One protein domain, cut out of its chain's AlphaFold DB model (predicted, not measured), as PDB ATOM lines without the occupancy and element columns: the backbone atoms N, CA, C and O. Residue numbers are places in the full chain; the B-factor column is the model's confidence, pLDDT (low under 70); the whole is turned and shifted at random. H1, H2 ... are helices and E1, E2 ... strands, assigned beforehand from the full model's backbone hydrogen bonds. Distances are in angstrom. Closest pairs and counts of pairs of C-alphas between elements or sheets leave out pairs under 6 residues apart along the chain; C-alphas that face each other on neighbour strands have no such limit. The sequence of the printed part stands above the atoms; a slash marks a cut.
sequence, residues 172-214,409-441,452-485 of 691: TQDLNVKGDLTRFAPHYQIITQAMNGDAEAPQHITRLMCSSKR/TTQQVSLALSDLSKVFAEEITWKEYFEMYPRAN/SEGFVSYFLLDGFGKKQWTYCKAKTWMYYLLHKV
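AT A GLANCE: This is residues 172 to 214, 409 to 441 and 452 to 485 of the 691 residues of an uncharacterized protein of Chromera velia CCMP2878 (UniProt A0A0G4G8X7). A strongly twisted sheet of three long strands, E1, E2 and E3, has helices H1 and H3 over one face; H4 folds back beside H3, making a helical hairpin, and H5 packs on H3 beyond the end of E3. The unnamed stretch 172 to 185 leads into H1. The printed part has 110 residues, with five named helices and three named strands that follow along the chain as H1 H2 E1 H3 H4 E2 E3 H5, and the sheet order is E1 - E2 - E3, all antiparallel. The class is mixed, helices and strands. The whole is compact, with a radius of gyration of the C-alphas of 14.8 A and spans of 44 by 34 by 24 A.

IN THESE COORDINATES: After residues 172 to 185, H1 takes residues 186 to 195 and is 14.2 A long, beginning at C-alpha 186 (10.829, -9.585, 25.597). H2, residues 201 to 204, measures 6.4 A, and E1, residues 205 to 213, measures 21.0 A. After the first cut come H3, residues 410 to 424, 21.8 A from C-alpha 410 (15.345, -24.495, 33.083), and H4, residues 430 to 436, 9.9 A. After the second cut, E2 takes residues 454 to 461, 21.9 A, and E3 residues 468 to 475, 22.9 A. H5, residues 477 to 482, measures 9.0 A and ends at C-alpha 482 (38.727, -17.654, 37.183).

HOW THE PARTS SIT: E1 and E2 are antiparallel at 158 degrees, with N 209 and O 458 at 2.9 A, within hydrogen-bond range. E2 and E3, a hairpin, are antiparallel at 156 degrees, with N 457 and O 472 at 2.9 A. H1 and H3 are on the same face, giving two layers, helices on one face of a sheet. H1 lies over E2 at a height of 8.4 A over the sheet, slantwise to the strands at 53 degrees on the local plane. H3 lies over E2 at a height of 9.0 A, along the strands at 11 degrees on the local plane. H2 only grazes the sheet with residues 202 to 204. It touches H1, the closest C-alphas being those of Ala 194 and Ala 201, 5.0 A. H3 is the hub. With residues 410 to 414 alone it touches H1 at a steep tilt of 56 degrees, the same way; the closest C-alphas are those of Met 195 and Thr 410, 5.2 A. With residues 419 to 423 alone it touches H4, closest at the C-alphas of Val 423 and Trp 430, 6.3 A, at a shallow tilt of 21 degrees, opposite ways. H3 and H5 only just touch, with 3 pairs of C-alphas within 8 A, closest at Ser 421 and Met 478, 6.6 A. H4 and H5 are apart. In H1, H3, H4 and H5 every O i to N i+4 pair is within hydrogen-bond range; H2 is too short for one.

THE WHOLE: The two C-alphas farthest apart, those of Glu 426 and Gly 465, are 45.6 A apart. Residues 215 to 408 are not printed, with 22.5 A between C-alphas 214 and 409; residues 442 to 451 are not printed, with 19.3 A between C-alphas 441 and 452. Of the links that are printed whole, E2 to E3 is short and the others are tight. The mean pLDDT of the printed part is 84.3, and residues 176 to 178 and 463 to 466 are under 70.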
ATOM      1  N   THR A 172      26.261 -11.193  36.014       75.31
ATOM      2  CA  THR A 172      27.045 -11.694  34.877       75.31
ATOM      3  C   THR A 172      27.689 -10.527  34.121       75.31
ATOM      4  O   THR A 172      27.485  -9.360  34.452       75.31
ATOM      5  N   GLN A 173      28.441 -10.808  33.049       70.12
ATOM      6  CA  GLN A 173      28.948  -9.749  32.166       70.12
ATOM      7  C   GLN A 173      27.824  -8.890  31.552       70.12
ATOM      8  O   GLN A 173      28.062  -7.737  31.184       70.12
ATOM      9  N   ASP A 174      26.626  -9.455  31.398       71.56
ATOM     10  CA  ASP A 174      25.540  -8.865  30.615       71.56
ATOM     11  C   ASP A 174      24.314  -8.493  31.471       71.56
ATOM     12  O   ASP A 174      23.507  -7.647  31.071       71.56
ATOM     13  N   LEU A 175      24.159  -9.088  32.657       72.62
ATOM     14  CA  LEU A 175      22.924  -9.036  33.432       72.62
ATOM     15  C   LEU A 175      23.194  -8.931  34.935       72.62
ATOM     16  O   LEU A 175      23.946  -9.717  35.498       72.62
ATOM     17  N   ASN A 176      22.524  -7.988  35.599       69.94
ATOM     18  CA  ASN A 176      22.348  -8.036  37.048       69.94
ATOM     19  C   ASN A 176      21.011  -8.736  37.305       69.94
ATOM     20  O   ASN A 176      19.982  -8.255  36.832       69.94
ATOM     21  N   VAL A 177      21.030  -9.870  38.005       65.75
ATOM     22  CA  VAL A 177      19.873 -10.773  38.164       65.75
ATOM     23  C   VAL A 177      18.714 -10.098  38.889       65.75
ATOM     24  O   VAL A 177      17.556 -10.366  38.593       65.75
ATOM     25  N   LYS A 178      19.030  -9.176  39.802       68.50
ATOM     26  CA  LYS A 178      18.055  -8.366  40.548       68.50
ATOM     27  C   LYS A 178      17.786  -7.011  39.880       68.50
ATOM     28  O   LYS A 178      17.085  -6.174  40.444       68.50
ATOM     29  N   GLY A 179      18.410  -6.764  38.731       71.62
ATOM     30  CA  GLY A 179      18.306  -5.523  37.985       71.62
ATOM     31  C   GLY A 179      17.042  -5.441  37.135       71.62
ATOM     32  O   GLY A 179      16.275  -6.389  36.993       71.62
ATOM     33  N   ASP A 180      16.852  -4.270  36.540       74.94
ATOM     34  CA  ASP A 180      15.754  -4.008  35.622       74.94
ATOM     35  C   ASP A 180      15.914  -4.812  34.315       74.94
ATOM     36  O   ASP A 180      16.830  -4.565  33.520       74.94
ATOM     37  N   LEU A 181      15.015  -5.781  34.102       76.19
ATOM     38  CA  LEU A 181      14.976  -6.605  32.894       76.19
ATOM     39  C   LEU A 181      14.320  -5.899  31.701       76.19
ATOM     40  O   LEU A 181      14.456  -6.380  30.577       76.19
ATOM     41  N   THR A 182      13.647  -4.759  31.894       74.81
ATOM     42  CA  THR A 182      12.933  -4.054  30.813       74.81
ATOM     43  C   THR A 182      13.862  -3.585  29.693       74.81
ATOM     44  O   THR A 182      13.423  -3.386  28.562       74.81
ATOM     45  N   ARG A 183      15.168  -3.494  29.975       70.81
ATOM     46  CA  ARG A 183      16.211  -3.216  28.983       70.81
ATOM     47  C   ARG A 183      16.472  -4.360  28.001       70.81
ATOM     48  O   ARG A 183      17.207  -4.144  27.049       70.81
ATOM     49  N   PHE A 184      15.983  -5.573  28.252       73.75
ATOM     50  CA  PHE A 184      16.157  -6.717  27.353       73.75
ATOM     51  C   PHE A 184      14.958  -6.850  26.418       73.75
ATOM     52  O   PHE A 184      13.833  -6.534  26.800       73.75
ATOM     53  N   ALA A 185      15.168  -7.388  25.218       75.12
ATOM     54  CA  ALA A 185      14.054  -7.788  24.361       75.12
ATOM     55  C   ALA A 185      13.125  -8.797  25.085       75.12
ATOM     56  O   ALA A 185      13.624  -9.636  25.844       75.12
ATOM     57  N   PRO A 186      11.796  -8.778  24.840       79.81
ATOM     58  CA  PRO A 186      10.829  -9.585  25.597       79.81
ATOM     59  C   PRO A 186      11.162 -11.080  25.680       79.81
ATOM     60  O   PRO A 186      11.041 -11.688  26.739       79.81
ATOM     61  N   HIS A 187      11.663 -11.673  24.596       78.69
ATOM     62  CA  HIS A 187      12.057 -13.082  24.584       78.69
ATOM     63  C   HIS A 187      13.203 -13.404  25.564       78.69
ATOM     64  O   HIS A 187      13.227 -14.488  26.138       78.69
ATOM     65  N   TYR A 188      14.136 -12.475  25.807       79.38
ATOM     66  CA  TYR A 188      15.203 -12.662  26.796       79.38
ATOM     67  C   TYR A 188      14.765 -12.379  28.218       79.38
ATOM     68  O   TYR A 188      15.328 -12.978  29.133       79.38
ATOM     69  N   GLN A 189      13.774 -11.509  28.411       82.06
ATOM     70  CA  GLN A 189      13.135 -11.361  29.714       82.06
ATOM     71  C   GLN A 189      12.533 -12.703  30.127       82.06
ATOM     72  O   GLN A 189      12.889 -13.204  31.185       82.06
ATOM     73  N   ILE A 190      11.773 -13.342  29.228       84.12
ATOM     74  CA  ILE A 190      11.202 -14.679  29.443       84.12
ATOM     75  C   ILE A 190      12.294 -15.709  29.731       84.12
ATOM     76  O   ILE A 190      12.208 -16.421  30.724       84.12
ATOM     77  N   ILE A 191      13.343 -15.788  28.906       84.50
ATOM     78  CA  ILE A 191      14.435 -16.750  29.133       84.50
ATOM     79  C   ILE A 191      15.108 -16.503  30.487       84.50
ATOM     80  O   ILE A 191      15.350 -17.444  31.234       84.50
ATOM     81  N   THR A 192      15.395 -15.246  30.824       82.25
ATOM     82  CA  THR A 192      16.045 -14.885  32.091       82.25
ATOM     83  C   THR A 192      15.147 -15.207  33.282       82.25
ATOM     84  O   THR A 192      15.606 -15.805  34.248       82.25
ATOM     85  N   GLN A 193      13.863 -14.855  33.208       84.94
ATOM     86  CA  GLN A 193      12.856 -15.182  34.217       84.94
ATOM     87  C   GLN A 193      12.743 -16.698  34.405       84.94
ATOM     88  O   GLN A 193      12.844 -17.179  35.530       84.94
ATOM     89  N   ALA A 194      12.649 -17.460  33.310       84.88
ATOM     90  CA  ALA A 194      12.596 -18.917  33.351       84.88
ATOM     91  C   ALA A 194      13.862 -19.517  33.985       84.88
ATOM     92  O   ALA A 194      13.764 -20.402  34.831       84.88
ATOM     93  N   MET A 195      15.054 -19.027  33.628       82.25
ATOM     94  CA  MET A 195      16.327 -19.467  34.224       82.25
ATOM     95  C   MET A 195      16.441 -19.118  35.716       82.25
ATOM     96  O   MET A 195      17.095 -19.837  36.464       82.25
ATOM     97  N   ASN A 196      15.750 -18.067  36.164       78.50
ATOM     98  CA  ASN A 196      15.668 -17.665  37.570       78.50
ATOM     99  C   ASN A 196      14.523 -18.347  38.346       78.50
ATOM    100  O   ASN A 196      14.289 -18.002  39.504       78.50
ATOM    101  N   GLY A 197      13.816 -19.305  37.738       78.56
ATOM    102  CA  GLY A 197      12.759 -20.073  38.399       78.56
ATOM    103  C   GLY A 197      11.396 -19.378  38.464       78.56
ATOM    104  O   GLY A 197      10.570 -19.752  39.294       78.56
ATOM    105  N   ASP A 198      11.143 -18.381  37.611       79.12
ATOM    106  CA  ASP A 198       9.797 -17.834  37.424       79.12
ATOM    107  C   ASP A 198       8.867 -18.921  36.857       79.12
ATOM    108  O   ASP A 198       9.181 -19.550  35.846       79.12
ATOM    109  N   ALA A 199       7.730 -19.151  37.515       72.31
ATOM    110  CA  ALA A 199       6.786 -20.204  37.156       72.31
ATOM    111  C   ALA A 199       5.953 -19.884  35.902       72.31
ATOM    112  O   ALA A 199       5.437 -20.811  35.279       72.31
ATOM    113  N   GLU A 200       5.810 -18.610  35.520       72.62
ATOM    114  CA  GLU A 200       4.983 -18.208  34.372       72.62
ATOM    115  C   GLU A 200       5.774 -18.189  33.055       72.62
ATOM    116  O   GLU A 200       5.230 -18.479  31.991       72.62
ATOM    117  N   ALA A 201       7.078 -17.916  33.104       73.25
ATOM    118  CA  ALA A 201       7.931 -17.836  31.916       73.25
ATOM    119  C   ALA A 201       8.043 -19.141  31.076       73.25
ATOM    120  O   ALA A 201       8.080 -19.043  29.842       73.25
ATOM    121  N   PRO A 202       8.051 -20.361  31.658       74.44
ATOM    122  CA  PRO A 202       8.187 -21.613  30.911       74.44
ATOM    123  C   PRO A 202       7.092 -21.879  29.871       74.44
ATOM    124  O   PRO A 202       7.342 -22.608  28.917       74.44
ATOM    125  N   GLN A 203       5.907 -21.269  29.992       79.12
ATOM    126  CA  GLN A 203       4.778 -21.517  29.079       79.12
ATOM    127  C   GLN A 203       5.052 -21.121  27.616       79.12
ATOM    128  O   GLN A 203       4.357 -21.577  26.710       79.12
ATOM    129  N   HIS A 204       6.066 -20.285  27.376       79.69
ATOM    130  CA  HIS A 204       6.470 -19.842  26.040       79.69
ATOM    131  C   HIS A 204       7.608 -20.677  25.436       79.69
ATOM    132  O   HIS A 204       7.941 -20.501  24.262       79.69
ATOM    133  N   ILE A 205       8.223 -21.571  26.216       85.12
ATOM    134  CA  ILE A 205       9.358 -22.393  25.795       85.12
ATOM    135  C   ILE A 205       8.820 -23.742  25.319       85.12
ATOM    136  O   ILE A 205       8.367 -24.563  26.108       85.12
ATOM    137  N   THR A 206       8.885 -23.987  24.011       85.62
ATOM    138  CA  THR A 206       8.425 -25.259  23.422       85.62
ATOM    139  C   THR A 206       9.509 -26.323  23.363       85.62
ATOM    140  O   THR A 206       9.200 -27.509  23.288       85.62
ATOM    141  N   ARG A 207      10.779 -25.907  23.366       91.81
ATOM    142  CA  ARG A 207      11.930 -26.806  23.399       91.81
ATOM    143  C   ARG A 207      13.127 -26.107  24.023       91.81
ATOM    144  O   ARG A 207      13.363 -24.932  23.734       91.81
ATOM    145  N   LEU A 208      13.888 -26.846  24.822       93.12
ATOM    146  CA  LEU A 208      15.111 -26.385  25.463       93.12
ATOM    147  C   LEU A 208      16.238 -27.378  25.183       93.12
ATOM    148  O   LEU A 208      16.202 -28.530  25.608       93.12
ATOM    149  N   MET A 209      17.238 -26.908  24.448       94.38
ATOM    150  CA  MET A 209      18.446 -27.662  24.138       94.38
ATOM    151  C   MET A 209      19.633 -26.967  24.790       94.38
ATOM    152  O   MET A 209      19.731 -25.746  24.727       94.38
ATOM    153  N   CYS A 210      20.567 -27.712  25.360       94.25
ATOM    154  CA  CYS A 210      21.821 -27.152  25.859       94.25
ATOM    155  C   CYS A 210      22.983 -27.853  25.180       94.25
ATOM    156  O   CYS A 210      22.984 -29.072  25.097       94.25
ATOM    157  N   SER A 211      23.982 -27.098  24.746       93.69
ATOM    158  CA  SER A 211      25.232 -27.628  24.205       93.69
ATOM    159  C   SER A 211      26.384 -27.180  25.087       93.69
ATOM    160  O   SER A 211      26.365 -26.064  25.611       93.69
ATOM    161  N   SER A 212      27.394 -28.029  25.270       92.12
ATOM    162  CA  SER A 212      28.570 -27.640  26.047       92.12
ATOM    163  C   SER A 212      29.251 -26.435  25.405       92.12
ATOM    164  O   SER A 212      29.491 -26.397  24.196       92.12
ATOM    165  N   LYS A 213      29.547 -25.434  26.231       90.69
ATOM    166  CA  LYS A 213      30.254 -24.232  25.829       90.69
ATOM    167  C   LYS A 213      31.732 -24.404  26.131       90.69
ATOM    168  O   LYS A 213      32.079 -24.466  27.296       90.69
ATOM    169  N   ARG A 214      32.576 -24.403  25.102       89.12
ATOM    170  CA  ARG A 214      34.033 -24.378  25.260       89.12
ATOM    171  C   ARG A 214      34.561 -22.949  25.314       89.12
ATOM    172  O   ARG A 214      34.038 -22.064  24.626       89.12
ATOM    173  N   THR A 409      13.021 -28.571  31.578       89.50
ATOM    174  CA  THR A 409      12.905 -27.353  32.385       89.50
ATOM    175  C   THR A 409      14.237 -26.626  32.527       89.50
ATOM    176  O   THR A 409      15.313 -27.224  32.509       89.50
ATOM    177  N   THR A 410      14.174 -25.315  32.738       88.69
ATOM    178  CA  THR A 410      15.345 -24.495  33.083       88.69
ATOM    179  C   THR A 410      15.965 -24.895  34.420       88.69
ATOM    180  O   THR A 410      17.175 -24.792  34.581       88.69
ATOM    181  N   GLN A 411      15.174 -25.433  35.354       88.00
ATOM    182  CA  GLN A 411      15.688 -25.950  36.622       88.00
ATOM    183  C   GLN A 411      16.644 -27.133  36.417       88.00
ATOM    184  O   GLN A 411      17.662 -27.212  37.101       88.00
ATOM    185  N   GLN A 412      16.368 -28.022  35.455       91.81
ATOM    186  CA  GLN A 412      17.305 -29.093  35.098       91.81
ATOM    187  C   GLN A 412      18.628 -28.535  34.560       91.81
ATOM    188  O   GLN A 412      19.677 -29.082  34.880       91.81
ATOM    189  N   VAL A 413      18.595 -27.427  33.808       91.62
ATOM    190  CA  VAL A 413      19.816 -26.751  33.335       91.62
ATOM    191  C   VAL A 413      20.636 -26.227  34.510       91.62
ATOM    192  O   VAL A 413      21.841 -26.464  34.557       91.62
ATOM    193  N   SER A 414      20.001 -25.548  35.469       89.06
ATOM    194  CA  SER A 414      20.687 -25.020  36.654       89.06
ATOM    195  C   SER A 414      21.304 -26.136  37.502       89.06
ATOM    196  O   SER A 414      22.464 -26.034  37.898       89.06
ATOM    197  N   LEU A 415      20.575 -27.240  37.712       91.88
ATOM    198  CA  LEU A 415      21.093 -28.420  38.412       91.88
ATOM    199  C   LEU A 415      22.270 -29.054  37.658       91.88
ATOM    200  O   LEU A 415      23.319 -29.296  38.252       91.88
ATOM    201  N   ALA A 416      22.146 -29.235  36.341       93.94
ATOM    202  CA  ALA A 416      23.216 -29.777  35.508       93.94
ATOM    203  C   ALA A 416      24.469 -28.886  35.504       93.94
ATOM    204  O   ALA A 416      25.583 -29.404  35.429       93.94
ATOM    205  N   LEU A 417      24.315 -27.562  35.598       92.38
ATOM    206  CA  LEU A 417      25.419 -26.600  35.675       92.38
ATOM    207  C   LEU A 417      26.100 -26.601  37.058       92.38
ATOM    208  O   LEU A 417      27.330 -26.555  37.152       92.38
ATOM    209  N   SER A 418      25.306 -26.707  38.125       91.31
ATOM    210  CA  SER A 418      25.775 -26.879  39.507       91.31
ATOM    211  C   SER A 418      26.579 -28.180  39.644       91.31
ATOM    212  O   SER A 418      27.725 -28.172  40.100       91.31
ATOM    213  N   ASP A 419      26.045 -29.294  39.137       94.44
ATOM    214  CA  ASP A 419      26.716 -30.595  39.153       94.44
ATOM    215  C   ASP A 419      27.949 -30.640  38.245       94.44
ATOM    216  O   ASP A 419      28.934 -31.288  38.590       94.44
ATOM    217  N   LEU A 420      27.963 -29.900  37.132       93.25
ATOM    218  CA  LEU A 420      29.155 -29.779  36.289       93.25
ATOM    219  C   LEU A 420      30.334 -29.207  37.086       93.25
ATOM    220  O   LEU A 420      31.458 -29.693  36.985       93.25
ATOM    221  N   SER A 421      30.072 -28.231  37.952       90.12
ATOM    222  CA  SER A 421      31.097 -27.681  38.845       90.12
ATOM    223  C   SER A 421      31.611 -28.727  39.844       90.12
ATOM    224  O   SER A 421      32.810 -28.791  40.116       90.12
ATOM    225  N   LYS A 422      30.728 -29.602  40.345       90.69
ATOM    226  CA  LYS A 422      31.094 -30.719  41.233       90.69
ATOM    227  C   LYS A 422      31.981 -31.748  40.534       90.69
ATOM    228  O   LYS A 422      32.869 -32.303  41.179       90.69
ATOM    229  N   VAL A 423      31.803 -31.964  39.225       91.12
ATOM    230  CA  VAL A 423      32.698 -32.826  38.434       91.12
ATOM    231  C   VAL A 423      34.130 -32.296  38.472       91.12
ATOM    232  O   VAL A 423      35.061 -33.027  38.808       91.12
ATOM    233  N   PHE A 424      34.322 -31.010  38.180       87.19
ATOM    234  CA  PHE A 424      35.657 -30.404  38.179       87.19
ATOM    235  C   PHE A 424      36.252 -30.236  39.588       87.19
ATOM    236  O   PHE A 424      37.476 -30.235  39.758       87.19
ATOM    237  N   ALA A 425      35.402 -30.143  40.611       85.19
ATOM    238  CA  ALA A 425      35.804 -30.213  42.013       85.19
ATOM    239  C   ALA A 425      36.128 -31.646  42.492       85.19
ATOM    240  O   ALA A 425      36.527 -31.810  43.643       85.19
ATOM    241  N   GLU A 426      35.999 -32.659  41.624       87.12
ATOM    242  CA  GLU A 426      36.182 -34.089  41.923       87.12
ATOM    243  C   GLU A 426      35.225 -34.633  43.005       87.12
ATOM    244  O   GLU A 426      35.521 -35.626  43.669       87.12
ATOM    245  N   GLU A 427      34.062 -34.000  43.180       90.31
ATOM    246  CA  GLU A 427      33.014 -34.442  44.112       90.31
ATOM    247  C   GLU A 427      32.102 -35.512  43.494       90.31
ATOM    248  O   GLU A 427      31.580 -36.366  44.210       90.31
ATOM    249  N   ILE A 428      31.948 -35.484  42.167       93.94
ATOM    250  CA  ILE A 428      31.311 -36.533  41.364       93.94
ATOM    251  C   ILE A 428      32.175 -36.833  40.134       93.94
ATOM    252  O   ILE A 428      32.978 -36.014  39.689       93.94
ATOM    253  N   THR A 429      32.022 -38.016  39.561       91.88
ATOM    254  CA  THR A 429      32.731 -38.444  38.354       91.88
ATOM    255  C   THR A 429      31.976 -38.053  37.083       91.88
ATOM    256  O   THR A 429      30.754 -37.912  37.083       91.88
ATOM    257  N   TRP A 430      32.680 -37.978  35.946       90.19
ATOM    258  CA  TRP A 430      32.035 -37.839  34.631       90.19
ATOM    259  C   TRP A 430      30.998 -38.934  34.362       90.19
ATOM    260  O   TRP A 430      29.968 -38.671  33.747       90.19
ATOM    261  N   LYS A 431      31.254 -40.160  34.834       92.00
ATOM    262  CA  LYS A 431      30.316 -41.276  34.690       92.00
ATOM    263  C   LYS A 431      29.001 -40.983  35.415       92.00
ATOM    264  O   LYS A 431      27.951 -41.086  34.793       92.00
ATOM    265  N   GLU A 432      29.068 -40.581  36.682       95.38
ATOM    266  CA  GLU A 432      27.883 -40.201  37.462       95.38
ATOM    267  C   GLU A 432      27.159 -39.013  36.819       95.38
ATOM    268  O   GLU A 432      25.938 -39.027  36.705       95.38
ATOM    269  N   TYR A 433      27.901 -38.022  36.315       94.56
ATOM    270  CA  TYR A 433      27.322 -36.877  35.613       94.56
ATOM    271  C   TYR A 433      26.485 -37.288  34.395       94.56
ATOM    272  O   TYR A 433      25.346 -36.852  34.255       94.56
ATOM    273  N   PHE A 434      27.009 -38.163  33.532       92.44
ATOM    274  CA  PHE A 434      26.276 -38.637  32.353       92.44
ATOM    275  C   PHE A 434      25.165 -39.644  32.678       92.44
ATOM    276  O   PHE A 434      24.245 -39.800  31.876       92.44
ATOM    277  N   GLU A 435      25.226 -40.321  33.827       93.81
ATOM    278  CA  GLU A 435      24.114 -41.132  34.339       93.81
ATOM    279  C   GLU A 435      22.959 -40.246  34.834       93.81
ATOM    280  O   GLU A 435      21.798 -40.579  34.597       93.81
ATOM    281  N   MET A 436      23.262 -39.103  35.463       95.94
ATOM    282  CA  MET A 436      22.265 -38.110  35.894       95.94
ATOM    283  C   MET A 436      21.696 -37.300  34.725       95.94
ATOM    284  O   MET A 436      20.495 -37.040  34.679       95.94
ATOM    285  N   TYR A 437      22.552 -36.931  33.769       94.44
ATOM    286  CA  TYR A 437      22.207 -36.107  32.612       94.44
ATOM    287  C   TYR A 437      22.636 -36.797  31.309       94.44
ATOM    288  O   TYR A 437      23.670 -36.448  30.719       94.44
ATOM    289  N   PRO A 438      21.849 -37.776  30.825       92.25
ATOM    290  CA  PRO A 438      22.128 -38.440  29.564       92.25
ATOM    291  C   PRO A 438      22.090 -37.440  28.408       92.25
ATOM    292  O   PRO A 438      21.099 -36.748  28.180       92.25
ATOM    293  N   ARG A 439      23.189 -37.366  27.665       90.75
ATOM    294  CA  ARG A 439      23.295 -36.539  26.460       90.75
ATOM    295  C   ARG A 439      22.475 -37.116  25.305       90.75
ATOM    296  O   ARG A 439      22.281 -38.328  25.205       90.75
ATOM    297  N   ALA A 440      22.053 -36.244  24.400       91.38
ATOM    298  CA  ALA A 440      21.225 -36.595  23.255       91.38
ATOM    299  C   ALA A 440      22.034 -37.113  22.050       91.38
ATOM    300  O   ALA A 440      21.513 -37.921  21.278       91.38
ATOM    301  N   ASN A 441      23.306 -36.724  21.884       86.94
ATOM    302  CA  ASN A 441      24.161 -37.301  20.844       86.94
ATOM    303  C   ASN A 441      24.883 -38.578  21.290       86.94
ATOM    304  O   ASN A 441      25.423 -38.709  22.388       86.94
ATOM    305  N   SER A 452      34.515 -26.647  31.437       86.94
ATOM    306  CA  SER A 452      34.315 -25.954  32.708       86.94
ATOM    307  C   SER A 452      33.603 -24.606  32.591       86.94
ATOM    308  O   SER A 452      33.076 -24.121  33.592       86.94
ATOM    309  N   GLU A 453      33.525 -24.010  31.399       91.00
ATOM    310  CA  GLU A 453      32.815 -22.756  31.182       91.00
ATOM    311  C   GLU A 453      31.308 -22.911  31.394       91.00
ATOM    312  O   GLU A 453      30.733 -22.088  32.104       91.00
ATOM    313  N   GLY A 454      30.668 -23.950  30.844       93.50
ATOM    314  CA  GLY A 454      29.242 -24.233  31.053       93.50
ATOM    315  C   GLY A 454      28.482 -24.589  29.774       93.50
ATOM    316  O   GLY A 454      28.918 -25.434  28.991       93.50
ATOM    317  N   PHE A 455      27.327 -23.953  29.560       93.25
ATOM    318  CA  PHE A 455      26.406 -24.257  28.461       93.25
ATOM    319  C   PHE A 455      26.089 -23.060  27.566       93.25
ATOM    320  O   PHE A 455      25.971 -21.910  28.001       93.25
ATOM    321  N   VAL A 456      25.869 -23.372  26.291       91.75
ATOM    322  CA  VAL A 456      25.058 -22.574  25.376       91.75
ATOM    323  C   VAL A 456      23.655 -23.173  25.379       91.75
ATOM    324  O   VAL A 456      23.478 -24.327  24.997       91.75
ATOM    325  N   SER A 457      22.661 -22.406  25.815       91.88
ATOM    326  CA  SER A 457      21.270 -22.856  25.908       91.88
ATOM    327  C   SER A 457      20.456 -22.270  24.766       91.88
ATOM    328  O   SER A 457      20.469 -21.058  24.564       91.88
ATOM    329  N   TYR A 458      19.737 -23.115  24.040       91.38
ATOM    330  CA  TYR A 458      18.886 -22.785  22.906       91.38
ATOM    331  C   TYR A 458      17.420 -23.008  23.281       91.38
ATOM    332  O   TYR A 458      17.026 -24.101  23.687       91.38
ATOM    333  N   PHE A 459      16.609 -21.974  23.099       88.75
ATOM    334  CA  PHE A 459      15.188 -21.946  23.416       88.75
ATOM    335  C   PHE A 459      14.398 -21.793  22.126       88.75
ATOM    336  O   PHE A 459      14.580 -20.817  21.396       88.75
ATOM    337  N   LEU A 460      13.506 -22.742  21.856       88.44
ATOM    338  CA  LEU A 460      12.512 -22.597  20.802       88.44
ATOM    339  C   LEU A 460      11.268 -21.949  21.403       88.44
ATOM    340  O   LEU A 460      10.508 -22.598  22.127       88.44
ATOM    341  N   LEU A 461      11.074 -20.668  21.113       82.75
ATOM    342  CA  LEU A 461       9.962 -19.901  21.663       82.75
ATOM    343  C   LEU A 461       8.744 -19.933  20.737       82.75
ATOM    344  O   LEU A 461       8.885 -19.913  19.512       82.75
ATOM    345  N   ASP A 462       7.555 -19.951  21.335       80.50
ATOM    346  CA  ASP A 462       6.270 -19.791  20.648       80.50
ATOM    347  C   ASP A 462       5.543 -18.537  21.168       80.50
ATOM    348  O   ASP A 462       5.658 -18.175  22.340       80.50
ATOM    349  N   GLY A 463       4.820 -17.842  20.286       65.56
ATOM    350  CA  GLY A 463       4.081 -16.615  20.625       65.56
ATOM    351  C   GLY A 463       4.669 -15.288  20.120       65.56
ATOM    352  O   GLY A 463       4.058 -14.247  20.336       65.56
ATOM    353  N   PHE A 464       5.785 -15.299  19.380       66.62
ATOM    354  CA  PHE A 464       6.399 -14.092  18.783       66.62
ATOM    355  C   PHE A 464       6.201 -13.992  17.260       66.62
ATOM    356  O   PHE A 464       7.032 -13.452  16.536       66.62
ATOM    357  N   GLY A 465       5.105 -14.552  16.743       64.62
ATOM    358  CA  GLY A 465       4.763 -14.528  15.315       64.62
ATOM    359  C   GLY A 465       5.492 -15.567  14.450       64.62
ATOM    360  O   GLY A 465       4.986 -15.909  13.384       64.62
ATOM    361  N   LYS A 466       6.627 -16.120  14.907       67.31
ATOM    362  CA  LYS A 466       7.326 -17.272  14.306       67.31
ATOM    363  C   LYS A 466       8.013 -18.108  15.392       67.31
ATOM    364  O   LYS A 466       8.436 -17.565  16.409       67.31
ATOM    365  N   LYS A 467       8.159 -19.419  15.155       72.38
ATOM    366  CA  LYS A 467       9.037 -20.279  15.962       72.38
ATOM    367  C   LYS A 467      10.483 -19.948  15.619       72.38
ATOM    368  O   LYS A 467      10.896 -20.156  14.482       72.38
ATOM    369  N   GLN A 468      11.228 -19.426  16.584       71.00
ATOM    370  CA  GLN A 468      12.615 -19.016  16.390       71.00
ATOM    371  C   GLN A 468      13.485 -19.566  17.515       71.00
ATOM    372  O   GLN A 468      13.087 -19.561  18.682       71.00
ATOM    373  N   TRP A 469      14.674 -20.041  17.144       80.44
ATOM    374  CA  TRP A 469      15.720 -20.358  18.103       80.44
ATOM    375  C   TRP A 469      16.332 -19.069  18.630       80.44
ATOM    376  O   TRP A 469      16.964 -18.314  17.889       80.44
ATOM    377  N   THR A 470      16.183 -18.860  19.927       80.56
ATOM    378  CA  THR A 470      16.955 -17.882  20.687       80.56
ATOM    379  C   THR A 470      18.005 -18.635  21.485       80.56
ATOM    380  O   THR A 470      17.787 -19.791  21.842       80.56
ATOM    381  N   TYR A 471      19.144 -18.018  21.787       85.56
ATOM    382  CA  TYR A 471      20.130 -18.665  22.642       85.56
ATOM    383  C   TYR A 471      20.684 -17.728  23.711       85.56
ATOM    384  O   TYR A 471      20.748 -16.517  23.524       85.56
ATOM    385  N   CYS A 472      21.117 -18.293  24.828       87.06
ATOM    386  CA  CYS A 472      21.854 -17.598  25.874       87.06
ATOM    387  C   CYS A 472      23.036 -18.453  26.341       87.06
ATOM    388  O   CYS A 472      23.216 -19.594  25.910       87.06
ATOM    389  N   LYS A 473      23.879 -17.882  27.198       88.81
ATOM    390  CA  LYS A 473      25.004 -18.590  27.812       88.81
ATOM    391  C   LYS A 473      24.762 -18.690  29.309       88.81
ATOM    392  O   LYS A 473      24.471 -17.673  29.934       88.81
ATOM    393  N   ALA A 474      24.947 -19.875  29.868       89.00
ATOM    394  CA  ALA A 474      24.941 -20.108  31.303       89.00
ATOM    395  C   ALA A 474      26.308 -20.666  31.695       89.00
ATOM    396  O   ALA A 474      26.738 -21.676  31.139       89.00
ATOM    397  N   LYS A 475      27.011 -19.984  32.602       90.62
ATOM    398  CA  LYS A 475      28.370 -20.366  32.996       90.62
ATOM    399  C   LYS A 475      28.431 -20.875  34.421       90.62
ATOM    400  O   LYS A 475      27.660 -20.420  35.263       90.62
ATOM    401  N   THR A 476      29.362 -21.784  34.679       90.81
ATOM    402  CA  THR A 476      29.610 -22.294  36.029       90.81
ATOM    403  C   THR A 476      30.105 -21.173  36.944       90.81
ATOM    404  O   THR A 476      30.802 -20.247  36.506       90.81
ATOM    405  N   TRP A 477      29.796 -21.254  38.242       86.81
ATOM    406  CA  TRP A 477      30.362 -20.331  39.232       86.81
ATOM    407  C   TRP A 477      31.897 -20.346  39.223       86.81
ATOM    408  O   TRP A 477      32.538 -19.304  39.371       86.81
ATOM    409  N   MET A 478      32.496 -21.516  38.982       87.88
ATOM    410  CA  MET A 478      33.945 -21.679  38.906       87.88
ATOM    411  C   MET A 478      34.562 -20.851  37.784       87.88
ATOM    412  O   MET A 478      35.561 -20.167  38.006       87.88
ATOM    413  N   TYR A 479      33.959 -20.864  36.594       88.44
ATOM    414  CA  TYR A 479      34.448 -20.061  35.480       88.44
ATOM    415  C   TYR A 479      34.404 -18.565  35.811       88.44
ATOM    416  O   TYR A 479      35.354 -17.835  35.518       88.44
ATOM    417  N   TYR A 480      33.345 -18.094  36.481       84.69
ATOM    418  CA  TYR A 480      33.251 -16.695  36.912       84.69
ATOM    419  C   TYR A 480      34.365 -16.284  37.879       84.69
ATOM    420  O   TYR A 480      34.866 -15.162  37.772       84.69
ATOM    421  N   LEU A 481      34.793 -17.176  38.775       84.69
ATOM    422  CA  LEU A 481      35.912 -16.905  39.682       84.69
ATOM    423  C   LEU A 481      37.257 -16.768  38.953       84.69
ATOM    424  O   LEU A 481      38.154 -16.094  39.456       84.69
ATOM    425  N   LEU A 482      37.413 -17.401  37.785       84.00
ATOM    426  CA  LEU A 482      38.727 -17.654  37.183       84.00
ATOM    427  C   LEU A 482      38.983 -16.918  35.878       84.00
ATOM    428  O   LEU A 482      40.117 -16.540  35.606       84.00
ATOM    429  N   HIS A 483      37.948 -16.643  35.092       78.00
ATOM    430  CA  HIS A 483      38.105 -15.969  33.805       78.00
ATOM    431  C   HIS A 483      38.528 -14.497  33.949       78.00
ATOM    432  O   HIS A 483      39.100 -13.924  33.026       78.00
ATOM    433  N   LYS A 484      38.282 -13.876  35.116       76.50
ATOM    434  CA  LYS A 484      38.747 -12.522  35.485       76.50
ATOM    435  C   LYS A 484      38.980 -12.416  36.994       76.50
ATOM    436  O   LYS A 484      38.274 -11.674  37.678       76.50
ATOM    437  N   VAL A 485      39.948 -13.185  37.500       76.88
ATOM    438  CA  VAL A 485      40.251 -13.320  38.937       76.88
ATOM    439  C   VAL A 485      40.311 -11.962  39.638       76.88
ATOM    440  O   VAL A 485      41.160 -11.124  39.321       76.88
TER     441      VAL A 485